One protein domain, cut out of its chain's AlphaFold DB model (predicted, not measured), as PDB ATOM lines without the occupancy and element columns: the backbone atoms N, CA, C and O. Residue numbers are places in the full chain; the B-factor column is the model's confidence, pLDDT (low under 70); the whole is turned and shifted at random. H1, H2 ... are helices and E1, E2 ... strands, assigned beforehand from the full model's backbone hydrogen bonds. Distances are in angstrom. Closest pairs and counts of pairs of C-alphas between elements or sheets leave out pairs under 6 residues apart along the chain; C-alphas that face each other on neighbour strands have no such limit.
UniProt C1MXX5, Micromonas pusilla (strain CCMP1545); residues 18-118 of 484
ATOM      1  N   SER A  18      42.759 -13.918 -55.064       45.94
ATOM      2  CA  SER A  18      42.283 -15.225 -54.620       45.94
ATOM      3  C   SER A  18      41.084 -15.013 -53.698       45.94
ATOM      4  O   SER A  18      41.199 -14.383 -52.652       45.94
ATOM      5  N   ASP A  19      39.932 -15.536 -54.097       51.44
ATOM      6  CA  ASP A  19      38.615 -15.437 -53.454       51.44
ATOM      7  C   ASP A  19      38.551 -16.153 -52.073       51.44
ATOM      8  O   ASP A  19      37.560 -16.795 -51.736       51.44
ATOM      9  N   ARG A  20      39.660 -16.151 -51.310       61.66
ATOM     10  CA  ARG A  20      39.931 -16.967 -50.118       61.66
ATOM     11  C   ARG A  20      40.672 -16.217 -49.013       61.66
ATOM     12  O   ARG A  20      41.682 -16.694 -48.494       61.66
ATOM     13  N   ALA A  21      40.159 -15.059 -48.606       81.06
ATOM     14  CA  ALA A  21      40.616 -14.435 -47.366       81.06
ATOM     15  C   ALA A  21      40.315 -15.364 -46.174       81.06
ATOM     16  O   ALA A  21      39.217 -15.917 -46.064       81.06
ATOM     17  N   ARG A  22      41.288 -15.562 -45.280       88.44
ATOM     18  CA  ARG A  22      41.034 -16.265 -44.019       88.44
ATOM     19  C   ARG A  22      40.238 -15.340 -43.099       88.44
ATOM     20  O   ARG A  22      40.598 -14.183 -42.921       88.44
ATOM     21  N   VAL A  23      39.179 -15.871 -42.505       90.81
ATOM     22  CA  VAL A  23      38.331 -15.183 -41.528       90.81
ATOM     23  C   VAL A  23      38.309 -15.979 -40.234       90.81
ATOM     24  O   VAL A  23      38.523 -17.193 -40.238       90.81
ATOM     25  N   SER A  24      38.064 -15.301 -39.121       92.44
ATOM     26  CA  SER A  24      37.673 -15.954 -37.878       92.44
ATOM     27  C   SER A  24      36.157 -16.067 -37.814       92.44
ATOM     28  O   SER A  24      35.440 -15.161 -38.230       92.44
ATOM     29  N   VAL A  25      35.687 -17.185 -37.280       93.31
ATOM     30  CA  VAL A  25      34.269 -17.487 -37.086       93.31
ATOM     31  C   VAL A  25      34.041 -17.858 -35.636       93.31
ATOM     32  O   VAL A  25      34.878 -18.519 -35.021       93.31
ATOM     33  N   VAL A  26      32.908 -17.444 -35.091       93.75
ATOM     34  CA  VAL A  26      32.445 -17.866 -33.778       93.75
ATOM     35  C   VAL A  26      31.176 -18.669 -33.952       93.75
ATOM     36  O   VAL A  26      30.192 -18.147 -34.465       93.75
ATOM     37  N   VAL A  27      31.198 -19.925 -33.519       94.38
ATOM     38  CA  VAL A  27      30.041 -20.820 -33.586       94.38
ATOM     39  C   VAL A  27      29.549 -21.117 -32.178       94.38
ATOM     40  O   VAL A  27      30.362 -21.458 -31.320       94.38
ATOM     41  N   ALA A  28      28.240 -21.017 -31.959       93.81
ATOM     42  CA  ALA A  28      27.566 -21.506 -30.762       93.81
ATOM     43  C   ALA A  28      26.786 -22.774 -31.118       93.81
ATOM     44  O   ALA A  28      25.950 -22.757 -32.015       93.81
ATOM     45  N   ALA A  29      27.070 -23.882 -30.438       94.25
ATOM     46  CA  ALA A  29      26.424 -25.167 -30.679       94.25
ATOM     47  C   ALA A  29      25.668 -25.635 -29.432       94.25
ATOM     48  O   ALA A  29      26.227 -25.669 -28.332       94.25
ATOM     49  N   THR A  30      24.405 -26.016 -29.612       93.75
ATOM     50  CA  THR A  30      23.506 -26.456 -28.539       93.75
ATOM     51  C   THR A  30      23.575 -27.977 -28.393       93.75
ATOM     52  O   THR A  30      23.146 -28.686 -29.308       93.75
ATOM     53  N   PRO A  31      24.133 -28.514 -27.293       93.25
ATOM     54  CA  PRO A  31      24.239 -29.952 -27.083       93.25
ATOM     55  C   PRO A  31      22.872 -30.604 -26.884       93.25
ATOM     56  O   PRO A  31      21.941 -29.991 -26.361       93.25
ATOM     57  N   LYS A  32      22.786 -31.881 -27.252       92.19
ATOM     58  CA  LYS A  32      21.632 -32.735 -26.960       92.19
ATOM     59  C   LYS A  32      21.488 -32.991 -25.457       92.19
ATOM     60  O   LYS A  32      22.505 -33.024 -24.758       92.19
ATOM     61  N   PRO A  33      20.268 -33.275 -24.960       90.38
ATOM     62  CA  PRO A  33      20.061 -33.670 -23.570       90.38
ATOM     63  C   PRO A  33      20.990 -34.818 -23.148       90.38
ATOM     64  O   PRO A  33      21.121 -35.816 -23.862       90.38
ATOM     65  N   GLY A  34      21.637 -34.673 -21.988       89.81
ATOM     66  CA  GLY A  34      22.576 -35.657 -21.441       89.81
ATOM     67  C   GLY A  34      23.986 -35.640 -22.049       89.81
ATOM     68  O   GLY A  34      24.800 -36.494 -21.700       89.81
ATOM     69  N   VAL A  35      24.300 -34.703 -22.953       91.94
ATOM     70  CA  VAL A  35      25.671 -34.489 -23.439       91.94
ATOM     71  C   VAL A  35      26.366 -33.458 -22.552       91.94
ATOM     72  O   VAL A  35      26.019 -32.282 -22.575       91.94
ATOM     73  N   ASP A  36      27.383 -33.890 -21.804       92.69
ATOM     74  CA  ASP A  36      28.188 -32.982 -20.984       92.69
ATOM     75  C   ASP A  36      29.075 -32.037 -21.822       92.69
ATOM     76  O   ASP A  36      29.322 -32.241 -23.017       92.69
ATOM     77  N   PHE A  37      29.582 -30.977 -21.181       91.62
ATOM     78  CA  PHE A  37      30.382 -29.949 -21.854       91.62
ATOM     79  C   PHE A  37      31.670 -30.493 -22.480       91.62
ATOM     80  O   PHE A  37      32.032 -30.069 -23.576       91.62
ATOM     81  N   ALA A  38      32.367 -31.419 -21.817       94.06
ATOM     82  CA  ALA A  38      33.625 -31.961 -22.329       94.06
ATOM     83  C   ALA A  38      33.389 -32.762 -23.617       94.06
ATOM     84  O   ALA A  38      34.070 -32.547 -24.617       94.06
ATOM     85  N   THR A  39      32.361 -33.608 -23.613       94.50
ATOM     86  CA  THR A  39      31.931 -34.411 -24.755       94.50
ATOM     87  C   THR A  39      31.463 -33.530 -25.907       94.50
ATOM     88  O   THR A  39      31.845 -33.764 -27.055       94.50
ATOM     89  N   ALA A  40      30.656 -32.504 -25.623       93.62
ATOM     90  CA  ALA A  40      30.206 -31.553 -26.633       93.62
ATOM     91  C   ALA A  40      31.394 -30.782 -27.235       93.62
ATOM     92  O   ALA A  40      31.557 -30.747 -28.454       93.62
ATOM     93  N   ARG A  41      32.283 -30.235 -26.399       94.94
ATOM     94  CA  ARG A  41      33.511 -29.556 -26.834       94.94
ATOM     95  C   ARG A  41      34.348 -30.439 -27.753       94.94
ATOM     96  O   ARG A  41      34.730 -29.995 -28.832       94.94
ATOM     97  N   ASP A  42      34.621 -31.675 -27.348       95.12
ATOM     98  CA  ASP A  42      35.465 -32.588 -28.120       95.12
ATOM     99  C   ASP A  42      34.812 -32.954 -29.461       95.12
ATOM    100  O   ASP A  42      35.495 -33.015 -30.484       95.12
ATOM    101  N   ALA A  43      33.483 -33.108 -29.487       94.31
ATOM    102  CA  ALA A  43      32.731 -33.323 -30.719       94.31
ATOM    103  C   ALA A  43      32.812 -32.123 -31.677       94.31
ATOM    104  O   ALA A  43      33.001 -32.324 -32.875       94.31
ATOM    105  N   LEU A  44      32.715 -30.891 -31.166       94.12
ATOM    106  CA  LEU A  44      32.869 -29.680 -31.980       94.12
ATOM    107  C   LEU A  44      34.294 -29.565 -32.530       94.12
ATOM    108  O   LEU A  44      34.477 -29.365 -33.729       94.12
ATOM    109  N   LEU A  45      35.308 -29.749 -31.681       93.88
ATOM    110  CA  LEU A  45      36.719 -29.663 -32.077       93.88
ATOM    111  C   LEU A  45      37.129 -30.748 -33.086       93.88
ATOM    112  O   LEU A  45      38.100 -30.571 -33.828       93.88
ATOM    113  N   ALA A  46      36.394 -31.862 -33.132       93.94
ATOM    114  CA  ALA A  46      36.573 -32.917 -34.121       93.94
ATOM    115  C   ALA A  46      35.988 -32.569 -35.502       93.94
ATOM    116  O   ALA A  46      36.347 -33.226 -36.482       93.94
ATOM    117  N   VAL A  47      35.125 -31.549 -35.619       92.50
ATOM    118  CA  VAL A  47      34.587 -31.101 -36.911       92.50
ATOM    119  C   VAL A  47      35.726 -30.551 -37.767       92.50
ATOM    120  O   VAL A  47      36.367 -29.560 -37.413       92.50
ATOM    121  N   ARG A  48      35.959 -31.190 -38.918       91.44
ATOM    122  CA  ARG A  48      36.948 -30.779 -39.923       91.44
ATOM    123  C   ARG A  48      36.274 -30.296 -41.195       91.44
ATOM    124  O   ARG A  48      35.210 -30.782 -41.585       91.44
ATOM    125  N   TRP A  49      36.934 -29.351 -41.853       89.69
ATOM    126  CA  TRP A  49      36.548 -28.886 -43.173       89.69
ATOM    127  C   TRP A  49      37.792 -28.538 -43.987       89.69
ATOM    128  O   TRP A  49      38.217 -27.383 -44.045       89.69
ATOM    129  N   ASP A  50      38.389 -29.563 -44.587       88.12
ATOM    130  CA  ASP A  50      39.693 -29.463 -45.243       88.12
ATOM    131  C   ASP A  50      39.662 -28.496 -46.433       88.12
ATOM    132  O   ASP A  50      40.575 -27.683 -46.584       88.12
ATOM    133  N   GLU A  51      38.569 -28.478 -47.212       86.62
ATOM    134  CA  GLU A  51      38.413 -27.561 -48.351       86.62
ATOM    135  C   GLU A  51      38.418 -26.083 -47.935       86.62
ATOM    136  O   GLU A  51      38.801 -25.218 -48.726       86.62
ATOM    137  N   ARG A  52      38.001 -25.788 -46.697       87.00
ATOM    138  CA  ARG A  52      38.019 -24.441 -46.111       87.00
ATOM    139  C   ARG A  52      39.145 -24.249 -45.099       87.00
ATOM    140  O   ARG A  52      39.229 -23.181 -44.503       87.00
ATOM    141  N   SER A  53      40.004 -25.250 -44.900       90.31
ATOM    142  CA  SER A  53      41.076 -25.235 -43.897       90.31
ATOM    143  C   SER A  53      40.587 -24.745 -42.523       90.31
ATOM    144  O   SER A  53      41.184 -23.835 -41.935       90.31
ATOM    145  N   LEU A  54      39.452 -25.297 -42.071       92.69
ATOM    146  CA  LEU A  54      38.836 -24.953 -40.791       92.69
ATOM    147  C   LEU A  54      39.708 -25.431 -39.627       92.69
ATOM    148  O   LEU A  54      39.993 -26.622 -39.484       92.69
ATOM    149  N   GLU A  55      40.070 -24.488 -38.768       94.06
ATOM    150  CA  GLU A  55      40.870 -24.710 -37.570       94.06
ATOM    151  C   GLU A  55      40.178 -24.081 -36.367       94.06
ATOM    152  O   GLU A  55      39.773 -22.923 -36.429       94.06
ATOM    153  N   TRP A  56      40.065 -24.827 -35.271       94.75
ATOM    154  CA  TRP A  56      39.523 -24.332 -34.007       94.75
ATOM    155  C   TRP A  56      40.652 -23.861 -33.089       94.75
ATOM    156  O   TRP A  56      41.648 -24.566 -32.927       94.75
ATOM    157  N   HIS A  57      40.481 -22.691 -32.471       91.88
ATOM    158  CA  HIS A  57      41.517 -22.020 -31.672       91.88
ATOM    159  C   HIS A  57      41.180 -21.998 -30.186       91.88
ATOM    160  O   HIS A  57      42.059 -22.155 -29.342       91.88
ATOM    161  N   SER A  58      39.908 -21.797 -29.853       90.56
ATOM    162  CA  SER A  58      39.450 -21.722 -28.469       90.56
ATOM    163  C   SER A  58      38.001 -22.166 -28.345       90.56
ATOM    164  O   SER A  58      37.236 -22.130 -29.309       90.56
ATOM    165  N   THR A  59      37.629 -22.597 -27.141       91.94
ATOM    166  CA  THR A  59      36.252 -22.960 -26.794       91.94
ATOM    167  C   THR A  59      35.922 -22.465 -25.398       91.94
ATOM    168  O   THR A  59      36.818 -22.328 -24.561       91.94
ATOM    169  N   ARG A  60      34.642 -22.219 -25.133       90.00
ATOM    170  CA  ARG A  60      34.134 -21.958 -23.787       90.00
ATOM    171  C   ARG A  60      32.703 -22.455 -23.642       90.00
ATOM    172  O   ARG A  60      32.021 -22.744 -24.624       90.00
ATOM    173  N   ARG A  61      32.260 -22.539 -22.393       88.62
ATOM    174  CA  ARG A  61      30.864 -22.797 -22.047       88.62
ATOM    175  C   ARG A  61      30.114 -21.467 -22.050       88.62
ATOM    176  O   ARG A  61      30.519 -20.547 -21.346       88.62
ATOM    177  N   GLY A  62      29.062 -21.360 -22.854       84.44
ATOM    178  CA  GLY A  62      28.177 -20.197 -22.902       84.44
ATOM    179  C   GLY A  62      26.787 -20.515 -22.331       84.44
ATOM    180  O   GLY A  62      26.391 -21.684 -22.315       84.44
ATOM    181  N   PRO A  63      26.036 -19.506 -21.860       78.94
ATOM    182  CA  PRO A  63      24.615 -19.651 -21.559       78.94
ATOM    183  C   PRO A  63      23.804 -19.880 -22.843       78.94
ATOM    184  O   PRO A  63      24.123 -19.319 -23.889       78.94
ATOM    185  N   ARG A  64      22.744 -20.687 -22.762       78.75
ATOM    186  CA  ARG A  64      21.769 -20.868 -23.848       78.75
ATOM    187  C   ARG A  64      20.816 -19.664 -23.879       78.75
ATOM    188  O   ARG A  64      20.261 -19.313 -22.840       78.75
ATOM    189  N   ASP A  65      20.634 -19.022 -25.034       66.00
ATOM    190  CA  ASP A  65      19.790 -17.822 -25.135       66.00
ATOM    191  C   ASP A  65      18.283 -18.136 -25.017       66.00
ATOM    192  O   ASP A  65      17.780 -19.119 -25.564       66.00
ATOM    193  N   SER A  66      17.565 -17.228 -24.335       45.66
ATOM    194  CA  SER A  66      16.103 -17.122 -24.121       45.66
ATOM    195  C   SER A  66      15.429 -17.901 -22.971       45.66
ATOM    196  O   SER A  66      14.447 -18.605 -23.165       45.66
ATOM    197  N   ALA A  67      15.825 -17.632 -21.723       36.81
ATOM    198  CA  ALA A  67      14.858 -17.343 -20.656       36.81
ATOM    199  C   ALA A  67      15.557 -16.645 -19.489       36.81
ATOM    200  O   ALA A  67      16.618 -17.061 -19.031       36.81
ATOM    201  N   ALA A  68      14.936 -15.573 -19.001       38.66
ATOM    202  CA  ALA A  68      15.245 -14.982 -17.713       38.66
ATOM    203  C   ALA A  68      15.438 -16.073 -16.650       38.66
ATOM    204  O   ALA A  68      14.581 -16.942 -16.519       38.66
ATOM    205  N   ALA A  69      16.520 -15.985 -15.877       38.09
ATOM    206  CA  ALA A  69      16.626 -16.660 -14.589       38.09
ATOM    207  C   ALA A  69      16.228 -18.153 -14.605       38.09
ATOM    208  O   ALA A  69      15.439 -18.589 -13.766       38.09
ATOM    209  N   ALA A  70      16.783 -18.952 -15.527       39.81
ATOM    210  CA  ALA A  70      16.897 -20.379 -15.239       39.81
ATOM    211  C   ALA A  70      17.637 -20.501 -13.900       39.81
ATOM    212  O   ALA A  70      18.623 -19.793 -13.666       39.81
ATOM    213  N   ALA A  71      17.079 -21.295 -12.986       45.56
ATOM    214  CA  ALA A  71      17.641 -21.474 -11.659       45.56
ATOM    215  C   ALA A  71      19.143 -21.789 -11.785       45.56
ATOM    216  O   ALA A  71      19.517 -22.531 -12.695       45.56
ATOM    217  N   PRO A  72      20.000 -21.252 -10.901       49.06
ATOM    218  CA  PRO A  72      21.454 -21.436 -10.959       49.06
ATOM    219  C   PRO A  72      21.927 -22.904 -10.933       49.06
ATOM    220  O   PRO A  72      23.120 -23.136 -11.089       49.06
ATOM    221  N   ASP A  73      21.007 -23.862 -10.785       51.06
ATOM    222  CA  ASP A  73      21.253 -25.300 -10.691       51.06
ATOM    223  C   ASP A  73      20.837 -26.103 -11.949       51.06
ATOM    224  O   ASP A  73      20.922 -27.330 -11.923       51.06
ATOM    225  N   ASP A  74      20.388 -25.477 -13.052       61.78
ATOM    226  CA  ASP A  74      20.193 -26.201 -14.328       61.78
ATOM    227  C   ASP A  74      21.535 -26.358 -15.064       61.78
ATOM    228  O   ASP A  74      21.819 -25.720 -16.082       61.78
ATOM    229  N   ASP A  75      22.389 -27.212 -14.495       59.25
ATOM    230  CA  ASP A  75      23.710 -27.579 -15.017       59.25
ATOM    231  C   ASP A  75      23.658 -28.200 -16.430       59.25
ATOM    232  O   ASP A  75      24.708 -28.390 -17.053       59.25
ATOM    233  N   ASP A  76      22.469 -28.466 -16.977       61.00
ATOM    234  CA  ASP A  76      22.274 -29.057 -18.299       61.00
ATOM    235  C   ASP A  76      22.008 -28.011 -19.406       61.00
ATOM    236  O   ASP A  76      22.182 -28.305 -20.593       61.00
ATOM    237  N   ALA A  77      21.663 -26.761 -19.069       78.12
ATOM    238  CA  ALA A  77      21.333 -25.723 -20.052       78.12
ATOM    239  C   ALA A  77      22.555 -24.872 -20.463       78.12
ATOM    240  O   ALA A  77      22.779 -23.771 -19.960       78.12
ATOM    241  N   PHE A  78      23.352 -25.352 -21.425       88.56
ATOM    242  CA  PHE A  78      24.511 -24.616 -21.955       88.56
ATOM    243  C   PHE A  78      24.630 -24.678 -23.482       88.56
ATOM    244  O   PHE A  78      24.008 -25.508 -24.140       88.56
ATOM    245  N   VAL A  79      25.473 -23.808 -24.040       91.19
ATOM    246  CA  VAL A  79      26.002 -23.915 -25.406       91.19
ATOM    247  C   VAL A  79      27.519 -24.073 -25.362       91.19
ATOM    248  O   VAL A  79      28.192 -23.579 -24.452       91.19
ATOM    249  N   VAL A  80      28.077 -24.771 -26.347       93.12
ATOM    250  CA  VAL A  80      29.521 -24.765 -26.597       93.12
ATOM    251  C   VAL A  80      29.807 -23.682 -27.613       93.12
ATOM    252  O   VAL A  80      29.358 -23.766 -28.752       93.12
ATOM    253  N   GLU A  81      30.576 -22.680 -27.213       93.12
ATOM    254  CA  GLU A  81      31.039 -21.644 -28.125       93.12
ATOM    255  C   GLU A  81      32.479 -21.909 -28.528       93.12
ATOM    256  O   GLU A  81      33.305 -22.264 -27.683       93.12
ATOM    257  N   ALA A  82      32.795 -21.698 -29.800       93.62
ATOM    258  CA  ALA A  82      34.122 -21.936 -30.340       93.62
ATOM    259  C   ALA A  82      34.555 -20.836 -31.304       93.62
ATOM    260  O   ALA A  82      33.807 -20.481 -32.214       93.62
ATOM    261  N   VAL A  83      35.789 -20.348 -31.143       93.44
ATOM    262  CA  VAL A  83      36.451 -19.518 -32.157       93.44
ATOM    263  C   VAL A  83      37.213 -20.438 -33.089       93.44
ATOM    264  O   VAL A  83      38.115 -21.165 -32.666       93.44
ATOM    265  N   GLY A  84      36.873 -20.378 -34.366       93.81
ATOM    266  CA  GLY A  84      37.610 -21.007 -35.445       93.81
ATOM    267  C   GLY A  84      38.165 -19.987 -36.428       93.81
ATOM    268  O   GLY A  84      37.906 -18.788 -36.338       93.81
ATOM    269  N   SER A  85      38.945 -20.467 -37.388       93.56
ATOM    270  CA  SER A  85      39.270 -19.726 -38.598       93.56
ATOM    271  C   SER A  85      39.167 -20.631 -39.813       93.56
ATOM    272  O   SER A  85      39.464 -21.822 -39.737       93.56
ATOM    273  N   CYS A  86      38.751 -20.067 -40.936       92.44
ATOM    274  CA  CYS A  86      38.596 -20.785 -42.191       92.44
ATOM    275  C   CYS A  86      38.800 -19.843 -43.377       92.44
ATOM    276  O   CYS A  86      38.763 -18.621 -43.236       92.44
ATOM    277  N   LEU A  87      39.008 -20.411 -44.558       89.81
ATOM    278  CA  LEU A  87      39.003 -19.681 -45.817       89.81
ATOM    279  C   LEU A  87      37.559 -19.312 -46.178       89.81
ATOM    280  O   LEU A  87      36.709 -20.193 -46.360       89.81
ATOM    281  N   ALA A  88      37.283 -18.018 -46.317       82.00
ATOM    282  CA  ALA A  88      36.082 -17.560 -46.998       82.00
ATOM    283  C   ALA A  88      36.131 -18.030 -48.467       82.00
ATOM    284  O   ALA A  88      37.191 -18.322 -49.002       82.00
ATOM    285  N   SER A  89      34.986 -18.191 -49.116       72.56
ATOM    286  CA  SER A  89      34.900 -18.466 -50.556       72.56
ATOM    287  C   SER A  89      33.640 -17.765 -50.996       72.56
ATOM    288  O   SER A  89      32.567 -18.130 -50.515       72.56
ATOM    289  N   GLY A  90      33.784 -16.715 -51.802       64.62
ATOM    290  CA  GLY A  90      32.671 -15.839 -52.168       64.62
ATOM    291  C   GLY A  90      31.985 -15.150 -50.978       64.62
ATOM    292  O   GLY A  90      30.810 -14.819 -51.082       64.62
ATOM    293  N   GLY A  91      32.676 -14.988 -49.839       63.31
ATOM    294  CA  GLY A  91      32.128 -14.350 -48.629       63.31
ATOM    295  C   GLY A  91      31.046 -15.146 -47.884       63.31
ATOM    296  O   GLY A  91      30.308 -14.560 -47.099       63.31
ATOM    297  N   ASP A  92      30.908 -16.453 -48.147       74.12
ATOM    298  CA  ASP A  92      29.903 -17.295 -47.483       74.12
ATOM    299  C   ASP A  92      30.504 -18.203 -46.394       74.12
ATOM    300  O   ASP A  92      30.687 -19.415 -46.570       74.12
ATOM    301  N   GLU A  93      30.837 -17.611 -45.247       82.56
ATOM    302  CA  GLU A  93      31.137 -18.334 -44.006       82.56
ATOM    303  C   GLU A  93      29.887 -18.833 -43.256       82.56
ATOM    304  O   GLU A  93      30.018 -19.616 -42.312       82.56
ATOM    305  N   SER A  94      28.675 -18.456 -43.687       83.06
ATOM    306  CA  SER A  94      27.418 -18.866 -43.032       83.06
ATOM    307  C   SER A  94      27.226 -20.389 -43.032       83.06
ATOM    308  O   SER A  94      26.616 -20.960 -42.130       83.06
ATOM    309  N   SER A  95      27.844 -21.065 -44.000       84.81
ATOM    310  CA  SER A  95      27.863 -22.519 -44.158       84.81
ATOM    311  C   SER A  95      28.653 -23.284 -43.078       84.81
ATOM    312  O   SER A  95      28.490 -24.503 -42.965       84.81
ATOM    313  N   VAL A  96      29.463 -22.612 -42.245       85.62
ATOM    314  CA  VAL A  96      30.215 -23.261 -41.151       85.62
ATOM    315  C   VAL A  96      29.276 -23.855 -40.102       85.62
ATOM    316  O   VAL A  96      29.467 -25.001 -39.693       85.62
ATOM    317  N   ALA A  97      28.244 -23.122 -39.687       86.94
ATOM    318  CA  ALA A  97      27.335 -23.585 -38.643       86.94
ATOM    319  C   ALA A  97      26.483 -24.803 -39.078       86.94
ATOM    320  O   ALA A  97      26.528 -25.823 -38.385       86.94
ATOM    321  N   PRO A  98      25.847 -24.815 -40.272       87.00
ATOM    322  CA  PRO A  98      25.202 -26.016 -40.810       87.00
ATOM    323  C   PRO A  98      26.150 -27.215 -40.926       87.00
ATOM    324  O   PRO A  98      25.747 -28.355 -40.695       87.00
ATOM    325  N   ARG A  99      27.427 -26.982 -41.264       85.75
ATOM    326  CA  ARG A  99      28.439 -28.045 -41.333       85.75
ATOM    327  C   ARG A  99      28.723 -28.649 -39.956       85.75
ATOM    328  O   ARG A  99      28.813 -29.872 -39.861       85.75
ATOM    329  N   VAL A 100      28.832 -27.822 -38.912       85.88
ATOM    330  CA  VAL A 100      28.970 -28.273 -37.514       85.88
ATOM    331  C   VAL A 100      27.751 -29.092 -37.096       85.88
ATOM    332  O   VAL A 100      27.919 -30.229 -36.655       85.88
ATOM    333  N   ALA A 101      26.541 -28.568 -37.312       86.62
ATOM    334  CA  ALA A 101      25.303 -29.269 -36.981       86.62
ATOM    335  C   ALA A 101      25.201 -30.627 -37.697       86.62
ATOM    336  O   ALA A 101      24.859 -31.627 -37.074       86.62
ATOM    337  N   ALA A 102      25.567 -30.702 -38.980       86.75
ATOM    338  CA  ALA A 102      25.506 -31.939 -39.757       86.75
ATOM    339  C   ALA A 102      26.558 -32.977 -39.328       86.75
ATOM    340  O   ALA A 102      26.232 -34.151 -39.139       86.75
ATOM    341  N   LEU A 103      27.823 -32.570 -39.177       84.88
ATOM    342  CA  LEU A 103      28.920 -33.495 -38.872       84.88
ATOM    343  C   LEU A 103      28.934 -33.949 -37.409       84.88
ATOM    344  O   LEU A 103      29.434 -35.033 -37.115       84.88
ATOM    345  N   ALA A 104      28.357 -33.157 -36.506       87.25
ATOM    346  CA  ALA A 104      28.241 -33.479 -35.091       87.25
ATOM    347  C   ALA A 104      26.774 -33.651 -34.639       87.25
ATOM    348  O   ALA A 104      26.467 -33.541 -33.452       87.25
ATOM    349  N   ALA A 105      25.875 -34.025 -35.562       87.19
ATOM    350  CA  ALA A 105      24.438 -34.223 -35.317       87.19
ATOM    351  C   ALA A 105      24.124 -35.261 -34.225       87.19
ATOM    352  O   ALA A 105      23.047 -35.261 -33.632       87.19
ATOM    353  N   ALA A 106      25.049 -36.182 -33.936       88.56
ATOM    354  CA  ALA A 106      24.897 -37.128 -32.831       88.56
ATOM    355  C   ALA A 106      24.973 -36.452 -31.449       88.56
ATOM    356  O   ALA A 106      24.547 -37.045 -30.461       88.56
ATOM    357  N   ARG A 107      25.535 -35.240 -31.371       92.31
ATOM    358  CA  ARG A 107      25.861 -34.536 -30.123       92.31
ATOM    359  C   ARG A 107      25.197 -33.171 -29.991       92.31
ATOM    360  O   ARG A 107      24.992 -32.746 -28.862       92.31
ATOM    361  N   PHE A 108      24.837 -32.530 -31.098       91.94
ATOM    362  CA  PHE A 108      24.196 -31.217 -31.104       91.94
ATOM    363  C   PHE A 108      22.798 -31.274 -31.714       91.94
ATOM    364  O   PHE A 108      22.563 -32.030 -32.658       91.94
ATOM    365  N   ASP A 109      21.886 -30.485 -31.151       90.00
ATOM    366  CA  ASP A 109      20.560 -30.229 -31.718       90.00
ATOM    367  C   ASP A 109      20.622 -29.146 -32.798       90.00
ATOM    368  O   ASP A 109      19.954 -29.265 -33.822       90.00
ATOM    369  N   ASP A 110      21.446 -28.120 -32.577       91.19
ATOM    370  CA  ASP A 110      21.592 -26.983 -33.482       91.19
ATOM    371  C   ASP A 110      22.972 -26.320 -33.340       91.19
ATOM    372  O   ASP A 110      23.660 -26.498 -32.326       91.19
ATOM    373  N   ALA A 111      23.373 -25.551 -34.353       93.25
ATOM    374  CA  ALA A 111      24.547 -24.693 -34.314       93.25
ATOM    375  C   ALA A 111      24.316 -23.400 -35.107       93.25
ATOM    376  O   ALA A 111      23.787 -23.427 -36.216       93.25
ATOM    377  N   GLU A 112      24.806 -22.286 -34.572       93.12
ATOM    378  CA  GLU A 112      24.660 -20.946 -35.136       93.12
ATOM    379  C   GLU A 112      26.026 -20.280 -35.338       93.12
ATOM    380  O   GLU A 112      26.933 -20.415 -34.510       93.12
ATOM    381  N   LEU A 113      26.177 -19.541 -36.442       91.88
ATOM    382  CA  LEU A 113      27.303 -18.632 -36.643       91.88
ATOM    383  C   LEU A 113      26.980 -17.303 -35.956       91.88
ATOM    384  O   LEU A 113      26.136 -16.550 -36.425       91.88
ATOM    385  N   VAL A 114      27.690 -17.012 -34.873       90.94
ATOM    386  CA  VAL A 114      27.446 -15.851 -34.009       90.94
ATOM    387  C   VAL A 114      28.169 -14.607 -34.523       90.94
ATOM    388  O   VAL A 114      27.615 -13.511 -34.544       90.94
ATOM    389  N   VAL A 115      29.433 -14.762 -34.925       90.50
ATOM    390  CA  VAL A 115      30.282 -13.671 -35.429       90.50
ATOM    391  C   VAL A 115      31.188 -14.203 -36.529       90.50
ATOM    392  O   VAL A 115      31.766 -15.280 -36.388       90.50
ATOM    393  N   SER A 116      31.385 -13.416 -37.583       90.94
ATOM    394  CA  SER A 116      32.520 -13.546 -38.494       90.94
ATOM    395  C   SER A 116      33.339 -12.257 -38.496       90.94
ATOM    396  O   SER A 116      32.803 -11.156 -38.360       90.94
ATOM    397  N   ALA A 117      34.662 -12.389 -38.577       89.56
ATOM    398  CA  ALA A 117      35.569 -11.250 -38.549       89.56
ATOM    399  C   ALA A 117      36.805 -11.497 -39.425       89.56
ATOM    400  O   ALA A 117      37.292 -12.628 -39.512       89.56
ATOM    401  N   PRO A 118      37.396 -10.445 -40.016       87.38
ATOM    402  CA  PRO A 118      38.613 -10.557 -40.824       87.38
ATOM    403  C   PRO A 118      39.881 -10.834 -39.993       87.38
ATOM    404  O   PRO A 118      40.981 -10.890 -40.531       87.38
TER     405      PRO A 118
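Overview. This is residues 18 to 118 of the 484 residues of a protein of Micromonas pusilla (strain CCMP1545) (UniProt C1MXX5). A strongly twisted sheet of four antiparallel strands has two short helices, H1 and H2, packed over one face, while no named helix covers the other. Beyond the sheet, residues 66 to 74 of the long hairpin loop between E2 and E3 stick out. The printed part has 101 residues, with E1, H1, E2, E3, H2, E4 along the chain and sheet order E2, E3, E1, E4; the class is mixed, helices and strands. It is compact, with a radius of gyration of the C-alphas of 14.0 A, yet elongated, spanning 50 by 25 by 19 A.

Along the chain. E1, residues 22 to 31, begins at C-alpha 22 (41.034, -16.265, -44.019) and is 27.5 A long. H1 is residues 37 to 45, 12.0 A. E2, residues 55 to 63, 23.4 A, bends by 59 degrees at residue 58. E3 is residues 78 to 87, 28.4 A. H2 is residues 96 to 103, 10.6 A. E4, residues 108 to 117, 24.2 A, ends at C-alpha 117 (35.569, -11.250, -38.549).

Arrangement. Inner strands E1 and E3 are antiparallel at 157 degrees, with N 25 and O 84 2.9 A apart, within hydrogen-bond range. So are N 26 and O 115 of E1 and E4, 2.8 A, and N 60 and O 81 of the hairpin E2 and E3, 2.9 A. H1 and H2 are on the same face, two layers; the closest C-alphas of H1 and E3 are Arg 41 and Val 80, 6.2 A, and those of H2 and E4 are Ala 97 and Glu 112, 5.1 A. E1, H1, E2 and E3, H2, E4 are split strand-helix-strand units, each with another strand between its two, and right-handed crossovers. In both helices every O i to N i+4 pair is within hydrogen-bond range.

Size, cuts and confidence. The C-alphas of Ser 18 and Ala 71, 49.9 A, are the two farthest apart. The printed part has no cut; the link E2 to E3 is long. Residues 18 to 20, 65 to 76 and 90 to 91 have pLDDT under 70.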